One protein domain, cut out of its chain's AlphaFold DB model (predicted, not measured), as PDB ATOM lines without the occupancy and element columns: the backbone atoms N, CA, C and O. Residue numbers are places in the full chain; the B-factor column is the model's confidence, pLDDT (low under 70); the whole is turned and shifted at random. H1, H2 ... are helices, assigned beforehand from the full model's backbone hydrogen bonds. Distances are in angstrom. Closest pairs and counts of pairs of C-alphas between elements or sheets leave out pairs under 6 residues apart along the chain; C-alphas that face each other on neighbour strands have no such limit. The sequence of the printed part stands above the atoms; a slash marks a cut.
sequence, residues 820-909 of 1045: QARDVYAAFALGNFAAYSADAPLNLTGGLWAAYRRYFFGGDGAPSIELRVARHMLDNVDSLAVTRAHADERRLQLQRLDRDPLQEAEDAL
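What this domain is: This is residues 820 to 909 of the 1045 residues of the protein "Helitron_like_N domain-containing protein" of Gonium pectorale (UniProt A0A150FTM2). Two helices, H1 and H2, make a small head at one end of a long helix, H3, whose residues 879 to 893 stick out towards short H4. The printed part has 90 residues, four named helices, H1 to H4 in order, and no named strand: all helix. It is an extended rod, radius of gyration of the C-alphas 19.3 A, spanning 59 by 26 by 25 A.

How they stand to each other: H1, residues 820 to 833, touches H2, residues 847 to 857, at a steep tilt of 49 degrees; their closest C-alphas, Ala 826 and Trp 849, are 5.3 A apart. H1 only just touches H3, residues 865 to 894, with 3 pairs of C-alphas within 8 A, the closest Phe 833 and Ala 870. H4, residues 903 to 907, is apart from H1 and H2. In these four helices every O i to N i+4 pair is within hydrogen-bond range.

Where its parts are: H1 begins at C-alpha 820, (-3.655, 33.880, 20.713). H3, 44.0 A long, ends at C-alpha 894, (20.252, 48.306, 20.350).

The domain as a whole: The printed part has no cut. The link H1 to H2 is long. Residues 887 to 909 are among those with pLDDT under 70.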
ATOM      1  N   GLN A 820      -4.571  34.812  20.053       72.06
ATOM      2  CA  GLN A 820      -3.655  33.880  20.713       72.06
ATOM      3  C   GLN A 820      -3.089  34.481  22.009       72.06
ATOM      4  O   GLN A 820      -3.161  33.845  23.060       72.06
ATOM      5  N   ALA A 821      -2.620  35.733  21.980       71.94
ATOM      6  CA  ALA A 821      -2.208  36.459  23.185       71.94
ATOM      7  C   ALA A 821      -3.327  36.557  24.246       71.94
ATOM      8  O   ALA A 821      -3.063  36.447  25.446       71.94
ATOM      9  N   ARG A 822      -4.589  36.719  23.819       82.06
ATOM     10  CA  ARG A 822      -5.755  36.736  24.721       82.06
ATOM     11  C   ARG A 822      -6.012  35.400  25.399       82.06
ATOM     12  O   ARG A 822      -6.221  35.385  26.611       82.06
ATOM     13  N   ASP A 823      -5.968  34.299  24.658       75.88
ATOM     14  CA  ASP A 823      -6.184  32.972  25.235       75.88
ATOM     15  C   ASP A 823      -5.028  32.555  26.160       75.88
ATOM     16  O   ASP A 823      -5.289  32.019  27.236       75.88
ATOM     17  N   VAL A 824      -3.775  32.898  25.829       73.25
ATOM     18  CA  VAL A 824      -2.611  32.679  26.711       73.25
ATOM     19  C   VAL A 824      -2.750  33.457  28.026       73.25
ATOM     20  O   VAL A 824      -2.604  32.871  29.102       73.25
ATOM     21  N   TYR A 825      -3.098  34.751  27.977       82.62
ATOM     22  CA  TYR A 825      -3.313  35.545  29.194       82.62
ATOM     23  C   TYR A 825      -4.490  35.030  30.026       82.62
ATOM     24  O   TYR A 825      -4.390  34.901  31.247       82.62
ATOM     25  N   ALA A 826      -5.610  34.702  29.379       81.88
ATOM     26  CA  ALA A 826      -6.788  34.195  30.067       81.88
ATOM     27  C   ALA A 826      -6.543  32.822  30.711       81.88
ATOM     28  O   ALA A 826      -6.984  32.613  31.841       81.88
ATOM     29  N   ALA A 827      -5.814  31.918  30.049       78.06
ATOM     30  CA  ALA A 827      -5.412  30.630  30.614       78.06
ATOM     31  C   ALA A 827      -4.538  30.809  31.863       78.06
ATOM     32  O   ALA A 827      -4.836  30.223  32.905       78.06
ATOM     33  N   PHE A 828      -3.517  31.672  31.792       81.62
ATOM     34  CA  PHE A 828      -2.674  32.013  32.939       81.62
ATOM     35  C   PHE A 828      -3.499  32.598  34.099       81.62
ATOM     36  O   PHE A 828      -3.391  32.136  35.237       81.62
ATOM     37  N   ALA A 829      -4.352  33.590  33.822       84.38
ATOM     38  CA  ALA A 829      -5.115  34.295  34.847       84.38
ATOM     39  C   ALA A 829      -6.163  33.397  35.522       84.38
ATOM     40  O   ALA A 829      -6.237  33.336  36.750       84.38
ATOM     41  N   LEU A 830      -6.949  32.660  34.734       83.88
ATOM     42  CA  LEU A 830      -7.949  31.723  35.246       83.88
ATOM     43  C   LEU A 830      -7.296  30.544  35.979       83.88
ATOM     44  O   LEU A 830      -7.719  30.202  37.082       83.88
ATOM     45  N   GLY A 831      -6.239  29.960  35.406       77.81
ATOM     46  CA  GLY A 831      -5.546  28.802  35.973       77.81
ATOM     47  C   GLY A 831      -4.961  29.057  37.363       77.81
ATOM     48  O   GLY A 831      -4.928  28.134  38.174       77.81
ATOM     49  N   ASN A 832      -4.568  30.301  37.655       81.31
ATOM     50  CA  ASN A 832      -3.928  30.718  38.907       81.31
ATOM     51  C   ASN A 832      -4.853  31.396  39.919       81.31
ATOM     52  O   ASN A 832      -4.748  31.177  41.133       81.31
ATOM     53  N   PHE A 833      -5.736  32.261  39.431       84.75
ATOM     54  CA  PHE A 833      -6.427  33.253  40.253       84.75
ATOM     55  C   PHE A 833      -7.954  33.092  40.244       84.75
ATOM     56  O   PHE A 833      -8.634  33.777  41.007       84.75
ATOM     57  N   ALA A 834      -8.502  32.161  39.453       86.38
ATOM     58  CA  ALA A 834      -9.902  31.763  39.562       86.38
ATOM     59  C   ALA A 834     -10.089  30.536  40.468       86.38
ATOM     60  O   ALA A 834      -9.247  29.638  40.521       86.38
ATOM     61  N   ALA A 835     -11.215  30.492  41.176       85.88
ATOM     62  CA  ALA A 835     -11.658  29.332  41.933       85.88
ATOM     63  C   ALA A 835     -12.371  28.344  40.994       85.88
ATOM     64  O   ALA A 835     -13.280  28.717  40.253       85.88
ATOM     65  N   TYR A 836     -11.936  27.086  41.016       85.06
ATOM     66  CA  TYR A 836     -12.488  25.978  40.226       85.06
ATOM     67  C   TYR A 836     -12.171  24.643  40.901       85.06
ATOM     68  O   TYR A 836     -11.177  24.544  41.615       85.06
ATOM     69  N   SER A 837     -12.984  23.612  40.723       80.56
ATOM     70  CA  SER A 837     -12.732  22.261  41.253       80.56
ATOM     71  C   SER A 837     -13.161  21.199  40.241       80.56
ATOM     72  O   SER A 837     -13.669  21.537  39.172       80.56
ATOM     73  N   ALA A 838     -12.967  19.917  40.571       72.12
ATOM     74  CA  ALA A 838     -13.538  18.826  39.779       72.12
ATOM     75  C   ALA A 838     -15.078  18.932  39.697       72.12
ATOM     76  O   ALA A 838     -15.657  18.730  38.633       72.12
ATOM     77  N   ASP A 839     -15.719  19.324  40.802       74.25
ATOM     78  CA  ASP A 839     -17.179  19.441  40.927       74.25
ATOM     79  C   ASP A 839     -17.733  20.792  40.422       74.25
ATOM     80  O   ASP A 839     -18.924  20.921  40.145       74.25
ATOM     81  N   ALA A 840     -16.871  21.808  40.299       79.56
ATOM     82  CA  ALA A 840     -17.207  23.160  39.854       79.56
ATOM     83  C   ALA A 840     -16.163  23.681  38.840       79.56
ATOM     84  O   ALA A 840     -15.305  24.502  39.191       79.56
ATOM     85  N   PRO A 841     -16.191  23.202  37.582       78.56
ATOM     86  CA  PRO A 841     -15.285  23.662  36.535       78.56
ATOM     87  C   PRO A 841     -15.601  25.097  36.090       78.56
ATOM     88  O   PRO A 841     -16.728  25.585  36.210       78.56
ATOM     89  N   LEU A 842     -14.605  25.775  35.514       80.69
ATOM     90  CA  LEU A 842     -14.782  27.119  34.964       80.69
ATOM     91  C   LEU A 842     -15.788  27.120  33.808       80.69
ATOM     92  O   LEU A 842     -15.712  26.311  32.884       80.69
ATOM     93  N   ASN A 843     -16.690  28.101  33.803       82.56
ATOM     94  CA  ASN A 843     -17.537  28.353  32.646       82.56
ATOM     95  C   ASN A 843     -16.688  28.958  31.513       82.56
ATOM     96  O   ASN A 843     -16.371  30.147  31.561       82.56
ATOM     97  N   LEU A 844     -16.378  28.158  30.487       81.94
ATOM     98  CA  LEU A 844     -15.615  28.563  29.295       81.94
ATOM     99  C   LEU A 844     -16.490  29.009  28.104       81.94
ATOM    100  O   LEU A 844     -16.001  29.162  26.986       81.94
ATOM    101  N   THR A 845     -17.790  29.252  28.318       81.75
ATOM    102  CA  THR A 845     -18.704  29.714  27.257       81.75
ATOM    103  C   THR A 845     -18.236  31.060  26.698       81.75
ATOM    104  O   THR A 845     -18.135  32.034  27.453       81.75
ATOM    105  N   GLY A 846     -17.981  31.108  25.387       78.25
ATOM    106  CA  GLY A 846     -17.411  32.263  24.684       78.25
ATOM    107  C   GLY A 846     -15.877  32.263  24.564       78.25
ATOM    108  O   GLY A 846     -15.323  33.257  24.108       78.25
ATOM    109  N   GLY A 847     -15.194  31.187  24.971       81.50
ATOM    110  CA  GLY A 847     -13.730  31.081  24.948       81.50
ATOM    111  C   GLY A 847     -13.065  31.535  26.252       81.50
ATOM    112  O   GLY A 847     -13.726  32.047  27.164       81.50
ATOM    113  N   LEU A 848     -11.744  31.345  26.349       80.44
ATOM    114  CA  LEU A 848     -10.972  31.657  27.558       80.44
ATOM    115  C   LEU A 848     -11.034  33.152  27.883       80.44
ATOM    116  O   LEU A 848     -11.309  33.512  29.026       80.44
ATOM    117  N   TRP A 849     -10.877  34.028  26.885       85.50
ATOM    118  CA  TRP A 849     -10.979  35.475  27.097       85.50
ATOM    119  C   TRP A 849     -12.348  35.912  27.646       85.50
ATOM    120  O   TRP A 849     -12.410  36.690  28.598       85.50
ATOM    121  N   ALA A 850     -13.456  35.368  27.128       87.12
ATOM    122  CA  ALA A 850     -14.790  35.664  27.655       87.12
ATOM    123  C   ALA A 850     -14.989  35.117  29.078       87.12
ATOM    124  O   ALA A 850     -15.637  35.763  29.902       87.12
ATOM    125  N   ALA A 851     -14.407  33.957  29.394       85.00
ATOM    126  CA  ALA A 851     -14.408  33.395  30.743       85.00
ATOM    127  C   ALA A 851     -13.600  34.251  31.731       85.00
ATOM    128  O   ALA A 851     -14.094  34.534  32.820       85.00
ATOM    129  N   TYR A 852     -12.422  34.734  31.327       89.38
ATOM    130  CA  TYR A 852     -11.607  35.692  32.077       89.38
ATOM    131  C   TYR A 852     -12.386  36.988  32.335       89.38
ATOM    132  O   TYR A 852     -12.546  37.391  33.488       89.38
ATOM    133  N   ARG A 853     -12.962  37.594  31.288       89.75
ATOM    134  CA  ARG A 853     -13.782  38.811  31.407       89.75
ATOM    135  C   ARG A 853     -14.977  38.606  32.341       89.75
ATOM    136  O   ARG A 853     -15.219  39.446  33.201       89.75
ATOM    137  N   ARG A 854     -15.688  37.481  32.224       89.56
ATOM    138  CA  ARG A 854     -16.833  37.133  33.080       89.56
ATOM    139  C   ARG A 854     -16.425  36.915  34.538       89.56
ATOM    140  O   ARG A 854     -17.028  37.521  35.412       89.56
ATOM    141  N   TYR A 855     -15.406  36.097  34.801       89.12
ATOM    142  CA  TYR A 855     -14.973  35.783  36.166       89.12
ATOM    143  C   TYR A 855     -14.386  37.010  36.872       89.12
ATOM    144  O   TYR A 855     -14.771  37.334  37.993       89.12
ATOM    145  N   PHE A 856     -13.476  37.727  36.208       88.50
ATOM    146  CA  PHE A 856     -12.791  38.855  36.826       88.50
ATOM    147  C   PHE A 856     -13.559  40.171  36.749       88.50
ATOM    148  O   PHE A 856     -13.234  41.040  37.547       88.50
ATOM    149  N   PHE A 857     -14.572  40.354  35.892       87.88
ATOM    150  CA  PHE A 857     -15.259  41.654  35.743       87.88
ATOM    151  C   PHE A 857     -16.783  41.590  35.513       87.88
ATOM    152  O   PHE A 857     -17.427  42.632  35.555       87.88
ATOM    153  N   GLY A 858     -17.377  40.419  35.269       74.94
ATOM    154  CA  GLY A 858     -18.767  40.281  34.808       74.94
ATOM    155  C   GLY A 858     -19.791  39.978  35.903       74.94
ATOM    156  O   GLY A 858     -20.515  38.992  35.776       74.94
ATOM    157  N   GLY A 859     -19.848  40.789  36.963       72.56
ATOM    158  CA  GLY A 859     -20.852  40.651  38.024       72.56
ATOM    159  C   GLY A 859     -21.270  41.992  38.626       72.56
ATOM    160  O   GLY A 859     -20.421  42.832  38.913       72.56
ATOM    161  N   ASP A 860     -22.573  42.159  38.863       52.62
ATOM    162  CA  ASP A 860     -23.215  43.423  39.272       52.62
ATOM    163  C   ASP A 860     -23.141  43.706  40.791       52.62
ATOM    164  O   ASP A 860     -23.988  44.393  41.360       52.62
ATOM    165  N   GLY A 861     -22.144  43.144  41.478       61.31
ATOM    166  CA  GLY A 861     -21.987  43.227  42.931       61.31
ATOM    167  C   GLY A 861     -20.540  43.455  43.360       61.31
ATOM    168  O   GLY A 861     -19.603  43.278  42.580       61.31
ATOM    169  N   ALA A 862     -20.348  43.841  44.624       55.09
ATOM    170  CA  ALA A 862     -19.015  44.045  45.178       55.09
ATOM    171  C   ALA A 862     -18.189  42.738  45.087       55.09
ATOM    172  O   ALA A 862     -18.635  41.700  45.580       55.09
ATOM    173  N   PRO A 863     -16.993  42.753  44.466       68.50
ATOM    174  CA  PRO A 863     -16.158  41.560  44.319       68.50
ATOM    175  C   PRO A 863     -15.733  41.017  45.687       68.50
ATOM    176  O   PRO A 863     -15.414  41.801  46.584       68.50
ATOM    177  N   SER A 864     -15.660  39.688  45.831       69.81
ATOM    178  CA  SER A 864     -15.173  39.047  47.063       69.81
ATOM    179  C   SER A 864     -13.736  39.474  47.394       69.81
ATOM    180  O   SER A 864     -13.007  39.960  46.524       69.81
ATOM    181  N   ILE A 865     -13.303  39.312  48.647       61.91
ATOM    182  CA  ILE A 865     -11.952  39.726  49.055       61.91
ATOM    183  C   ILE A 865     -10.865  38.956  48.290       61.91
ATOM    184  O   ILE A 865      -9.877  39.554  47.863       61.91
ATOM    185  N   GLU A 866     -11.101  37.674  48.016       68.38
ATOM    186  CA  GLU A 866     -10.252  36.821  47.186       68.38
ATOM    187  C   GLU A 866     -10.187  37.365  45.758       68.38
ATOM    188  O   GLU A 866      -9.098  37.520  45.216       68.38
ATOM    189  N   LEU A 867     -11.328  37.743  45.166       76.12
ATOM    190  CA  LEU A 867     -11.372  38.302  43.814       76.12
ATOM    191  C   LEU A 867     -10.694  39.680  43.726       76.12
ATOM    192  O   LEU A 867     -10.045  39.978  42.724       76.12
ATOM    193  N   ARG A 868     -10.796  40.520  44.767       70.38
ATOM    194  CA  ARG A 868     -10.079  41.808  44.844       70.38
ATOM    195  C   ARG A 868      -8.568  41.608  44.900       70.38
ATOM    196  O   ARG A 868      -7.846  42.232  44.126       70.38
ATOM    197  N   VAL A 869      -8.097  40.721  45.777       66.19
ATOM    198  CA  VAL A 869      -6.667  40.407  45.915       66.19
ATOM    199  C   VAL A 869      -6.139  39.714  44.650       66.19
ATOM    200  O   VAL A 869      -5.070  40.071  44.169       66.19
ATOM    201  N   ALA A 870      -6.918  38.824  44.032       78.06
ATOM    202  CA  ALA A 870      -6.605  38.190  42.751       78.06
ATOM    203  C   ALA A 870      -6.446  39.196  41.595       78.06
ATOM    204  O   ALA A 870      -5.482  39.109  40.837       78.06
ATOM    205  N   ARG A 871      -7.354  40.179  41.469       82.12
ATOM    206  CA  ARG A 871      -7.213  41.283  40.499       82.12
ATOM    207  C   ARG A 871      -5.933  42.084  40.752       82.12
ATOM    208  O   ARG A 871      -5.173  42.308  39.818       82.12
ATOM    209  N   HIS A 872      -5.661  42.444  42.009       77.94
ATOM    210  CA  HIS A 872      -4.454  43.190  42.368       77.94
ATOM    211  C   HIS A 872      -3.166  42.418  42.033       77.94
ATOM    212  O   HIS A 872      -2.252  42.981  41.436       77.94
ATOM    213  N   MET A 873      -3.123  41.114  42.325       81.00
ATOM    214  CA  MET A 873      -2.019  40.237  41.922       81.00
ATOM    215  C   MET A 873      -1.836  40.212  40.401       81.00
ATOM    216  O   MET A 873      -0.712  40.312  39.919       81.00
ATOM    217  N   LEU A 874      -2.927  40.141  39.631       85.81
ATOM    218  CA  LEU A 874      -2.880  40.194  38.167       85.81
ATOM    219  C   LEU A 874      -2.387  41.542  37.614       85.81
ATOM    220  O   LEU A 874      -1.834  41.556  36.516       85.81
ATOM    221  N   ASP A 875      -2.583  42.657  38.324       83.25
ATOM    222  CA  ASP A 875      -2.045  43.981  37.959       83.25
ATOM    223  C   ASP A 875      -0.537  44.088  38.263       83.25
ATOM    224  O   ASP A 875       0.244  44.603  37.458       83.25
ATOM    225  N   ASN A 876      -0.106  43.540  39.404       84.50
ATOM    226  CA  ASN A 876       1.309  43.460  39.781       84.50
ATOM    227  C   ASN A 876       2.099  42.567  38.804       84.50
ATOM    228  O   ASN A 876       3.215  42.907  38.404       84.50
ATOM    229  N   VAL A 877       1.496  41.446  38.395       82.81
ATOM    230  CA  VAL A 877       2.038  40.504  37.403       82.81
ATOM    231  C   VAL A 877       2.166  41.139  36.019       82.81
ATOM    232  O   VAL A 877       3.201  40.979  35.376       82.81
ATOM    233  N   ASP A 878       1.152  41.882  35.568       85.25
ATOM    234  CA  ASP A 878       1.190  42.576  34.275       85.25
ATOM    235  C   ASP A 878       2.342  43.593  34.218       85.25
ATOM    236  O   ASP A 878       3.073  43.668  33.234       85.25
ATOM    237  N   SER A 879       2.594  44.291  35.330       81.38
ATOM    238  CA  SER A 879       3.710  45.238  35.445       81.38
ATOM    239  C   SER A 879       5.076  44.562  35.233       81.38
ATOM    240  O   SER A 879       5.927  45.112  34.536       81.38
ATOM    241  N   LEU A 880       5.281  43.351  35.773       81.44
ATOM    242  CA  LEU A 880       6.499  42.556  35.548       81.44
ATOM    243  C   LEU A 880       6.605  42.074  34.090       81.44
ATOM    244  O   LEU A 880       7.680  42.136  33.492       81.44
ATOM    245  N   ALA A 881       5.497  41.614  33.501       82.31
ATOM    246  CA  ALA A 881       5.465  41.149  32.115       82.31
ATOM    247  C   ALA A 881       5.779  42.281  31.117       82.31
ATOM    248  O   ALA A 881       6.574  42.088  30.195       82.31
ATOM    249  N   VAL A 882       5.218  43.477  31.330       82.19
ATOM    250  CA  VAL A 882       5.495  44.676  30.520       82.19
ATOM    251  C   VAL A 882       6.964  45.092  30.626       82.19
ATOM    252  O   VAL A 882       7.588  45.355  29.600       82.19
ATOM    253  N   THR A 883       7.553  45.087  31.829       74.94
ATOM    254  CA  THR A 883       8.989  45.368  32.017       74.94
ATOM    255  C   THR A 883       9.877  44.398  31.236       74.94
ATOM    256  O   THR A 883      10.819  44.845  30.583       74.94
ATOM    257  N   ARG A 884       9.556  43.096  31.227       76.00
ATOM    258  CA  ARG A 884      10.278  42.098  30.417       76.00
ATOM    259  C   ARG A 884      10.127  42.362  28.912       76.00
ATOM    260  O   ARG A 884      11.126  42.416  28.203       76.00
ATOM    261  N   ALA A 885       8.914  42.637  28.430       75.62
ATOM    262  CA  ALA A 885       8.670  42.921  27.013       75.62
ATOM    263  C   ALA A 885       9.383  44.199  26.518       75.62
ATOM    264  O   ALA A 885      10.020  44.186  25.464       75.62
ATOM    265  N   HIS A 886       9.344  45.287  27.297       70.38
ATOM    266  CA  HIS A 886      10.107  46.515  27.019       70.38
ATOM    267  C   HIS A 886      11.615  46.256  26.954       70.38
ATOM    268  O   HIS A 886      12.341  46.895  26.187       70.38
ATOM    269  N   ALA A 887      12.097  45.350  27.800       65.56
ATOM    270  CA  ALA A 887      13.503  45.038  27.905       65.56
ATOM    271  C   ALA A 887      14.027  44.258  26.689       65.56
ATOM    272  O   ALA A 887      15.120  44.552  26.194       65.56
ATOM    273  N   ASP A 888      13.232  43.316  26.180       63.31
ATOM    274  CA  ASP A 888      13.525  42.583  24.949       63.31
ATOM    275  C   ASP A 888      13.446  43.504  23.722       63.31
ATOM    276  O   ASP A 888      14.340  43.485  22.873       63.31
ATOM    277  N   GLU A 889      12.444  44.393  23.659       64.00
ATOM    278  CA  GLU A 889      12.352  45.401  22.597       64.00
ATOM    279  C   GLU A 889      13.595  46.304  22.578       64.00
ATOM    280  O   GLU A 889      14.207  46.502  21.527       64.00
ATOM    281  N   ARG A 890      14.030  46.802  23.745       61.50
ATOM    282  CA  ARG A 890      15.231  47.642  23.857       61.50
ATOM    283  C   ARG A 890      16.485  46.886  23.406       61.50
ATOM    284  O   ARG A 890      17.313  47.478  22.721       61.50
ATOM    285  N   ARG A 891      16.623  45.593  23.733       58.03
ATOM    286  CA  ARG A 891      17.733  44.741  23.255       58.03
ATOM    287  C   ARG A 891      17.746  44.648  21.725       58.03
ATOM    288  O   ARG A 891      18.771  44.921  21.108       58.03
ATOM    289  N   LEU A 892      16.597  44.347  21.119       61.66
ATOM    290  CA  LEU A 892      16.434  44.248  19.664       61.66
ATOM    291  C   LEU A 892      16.645  45.586  18.939       61.66
ATOM    292  O   LEU A 892      17.061  45.593  17.784       61.66
ATOM    293  N   GLN A 893      16.347  46.717  19.583       60.78
ATOM    294  CA  GLN A 893      16.622  48.052  19.043       60.78
ATOM    295  C   GLN A 893      18.116  48.402  19.097       60.78
ATOM    296  O   GLN A 893      18.631  48.972  18.139       60.78
ATOM    297  N   LEU A 894      18.814  48.053  20.183       58.00
ATOM    298  CA  LEU A 894      20.252  48.306  20.350       58.00
ATOM    299  C   LEU A 894      21.088  47.478  19.362       58.00
ATOM    300  O   LEU A 894      21.984  48.016  18.721       58.00
ATOM    301  N   GLN A 895      20.705  46.220  19.123       60.06
ATOM    302  CA  GLN A 895      21.312  45.352  18.101       60.06
ATOM    303  C   GLN A 895      21.208  45.886  16.655       60.06
ATOM    304  O   GLN A 895      21.862  45.347  15.769       60.06
ATOM    305  N   ARG A 896      20.391  46.918  16.389       59.41
ATOM    306  CA  ARG A 896      20.202  47.521  15.052       59.41
ATOM    307  C   ARG A 896      20.962  48.835  14.838       59.41
ATOM    308  O   ARG A 896      20.813  49.427  13.775       59.41
ATOM    309  N   LEU A 897      21.693  49.332  15.838       57.28
ATOM    310  CA  LEU A 897      22.338  50.658  15.812       57.28
ATOM    311  C   LEU A 897      23.874  50.606  15.719       57.28
ATOM    312  O   LEU A 897      24.521  51.627  15.934       57.28
ATOM    313  N   ASP A 898      24.417  49.436  15.380       47.50
ATOM    314  CA  ASP A 898      25.825  49.046  15.521       47.50
ATOM    315  C   ASP A 898      26.366  49.053  16.962       47.50
ATOM    316  O   ASP A 898      25.833  49.692  17.874       47.50
ATOM    317  N   ARG A 899      27.402  48.233  17.195       55.34
ATOM    318  CA  ARG A 899      27.925  47.943  18.538       55.34
ATOM    319  C   ARG A 899      28.640  49.163  19.133       55.34
ATOM    320  O   ARG A 899      29.761  49.512  18.786       55.34
ATOM    321  N   ASP A 900      27.940  49.822  20.045       51.47
ATOM    322  CA  ASP A 900      28.382  50.988  20.809       51.47
ATOM    323  C   ASP A 900      29.331  50.552  21.961       51.47
ATOM    324  O   ASP A 900      28.924  49.715  22.743       51.47
ATOM    325  N   PRO A 901      30.527  51.138  22.188       44.66
ATOM    326  CA  PRO A 901      31.396  50.806  23.341       44.66
ATOM    327  C   PRO A 901      30.791  50.948  24.757       44.66
ATOM    328  O   PRO A 901      31.311  50.431  25.742       44.66
ATOM    329  N   LEU A 902      29.690  51.684  24.895       40.75
ATOM    330  CA  LEU A 902      28.871  51.807  26.102       40.75
ATOM    331  C   LEU A 902      27.795  50.712  26.148       40.75
ATOM    332  O   LEU A 902      27.432  50.271  27.236       40.75
ATOM    333  N   GLN A 903      27.360  50.237  24.978       40.75
ATOM    334  CA  GLN A 903      26.677  48.960  24.807       40.75
ATOM    335  C   GLN A 903      27.651  47.794  25.019       40.75
ATOM    336  O   GLN A 903      27.220  46.836  25.612       40.75
ATOM    337  N   GLU A 904      28.952  47.888  24.721       40.53
ATOM    338  CA  GLU A 904      29.990  46.942  25.167       40.53
ATOM    339  C   GLU A 904      30.339  47.127  26.648       40.53
ATOM    340  O   GLU A 904      30.866  46.217  27.254       40.53
ATOM    341  N   ALA A 905      30.028  48.255  27.294       38.62
ATOM    342  CA  ALA A 905      30.154  48.385  28.751       38.62
ATOM    343  C   ALA A 905      28.915  47.846  29.496       38.62
ATOM    344  O   ALA A 905      29.043  47.381  30.637       38.62
ATOM    345  N   GLU A 906      27.736  47.922  28.857       37.06
ATOM    346  CA  GLU A 906      26.492  47.251  29.252       37.06
ATOM    347  C   GLU A 906      26.456  45.775  28.829       37.06
ATOM    348  O   GLU A 906      25.847  45.000  29.545       37.06
ATOM    349  N   ASP A 907      27.164  45.362  27.778       34.28
ATOM    350  CA  ASP A 907      27.278  43.978  27.313       34.28
ATOM    351  C   ASP A 907      28.525  43.323  27.917       34.28
ATOM    352  O   ASP A 907      28.402  42.218  28.387       34.28
ATOM    353  N   ALA A 908      29.653  43.988  28.194       34.03
ATOM    354  CA  ALA A 908      30.671  43.487  29.148       34.03
ATOM    355  C   ALA A 908      30.206  43.565  30.623       34.03
ATOM    356  O   ALA A 908      30.961  43.265  31.551       34.03
ATOM    357  N   LEU A 909      28.965  44.006  30.876       33.16
ATOM    358  CA  LEU A 909      28.221  43.729  32.117       33.16
ATOM    359  C   LEU A 909      27.439  42.393  32.050       33.16
ATOM    360  O   LEU A 909      26.902  41.985  33.078       33.16
TER     361      LEU A 909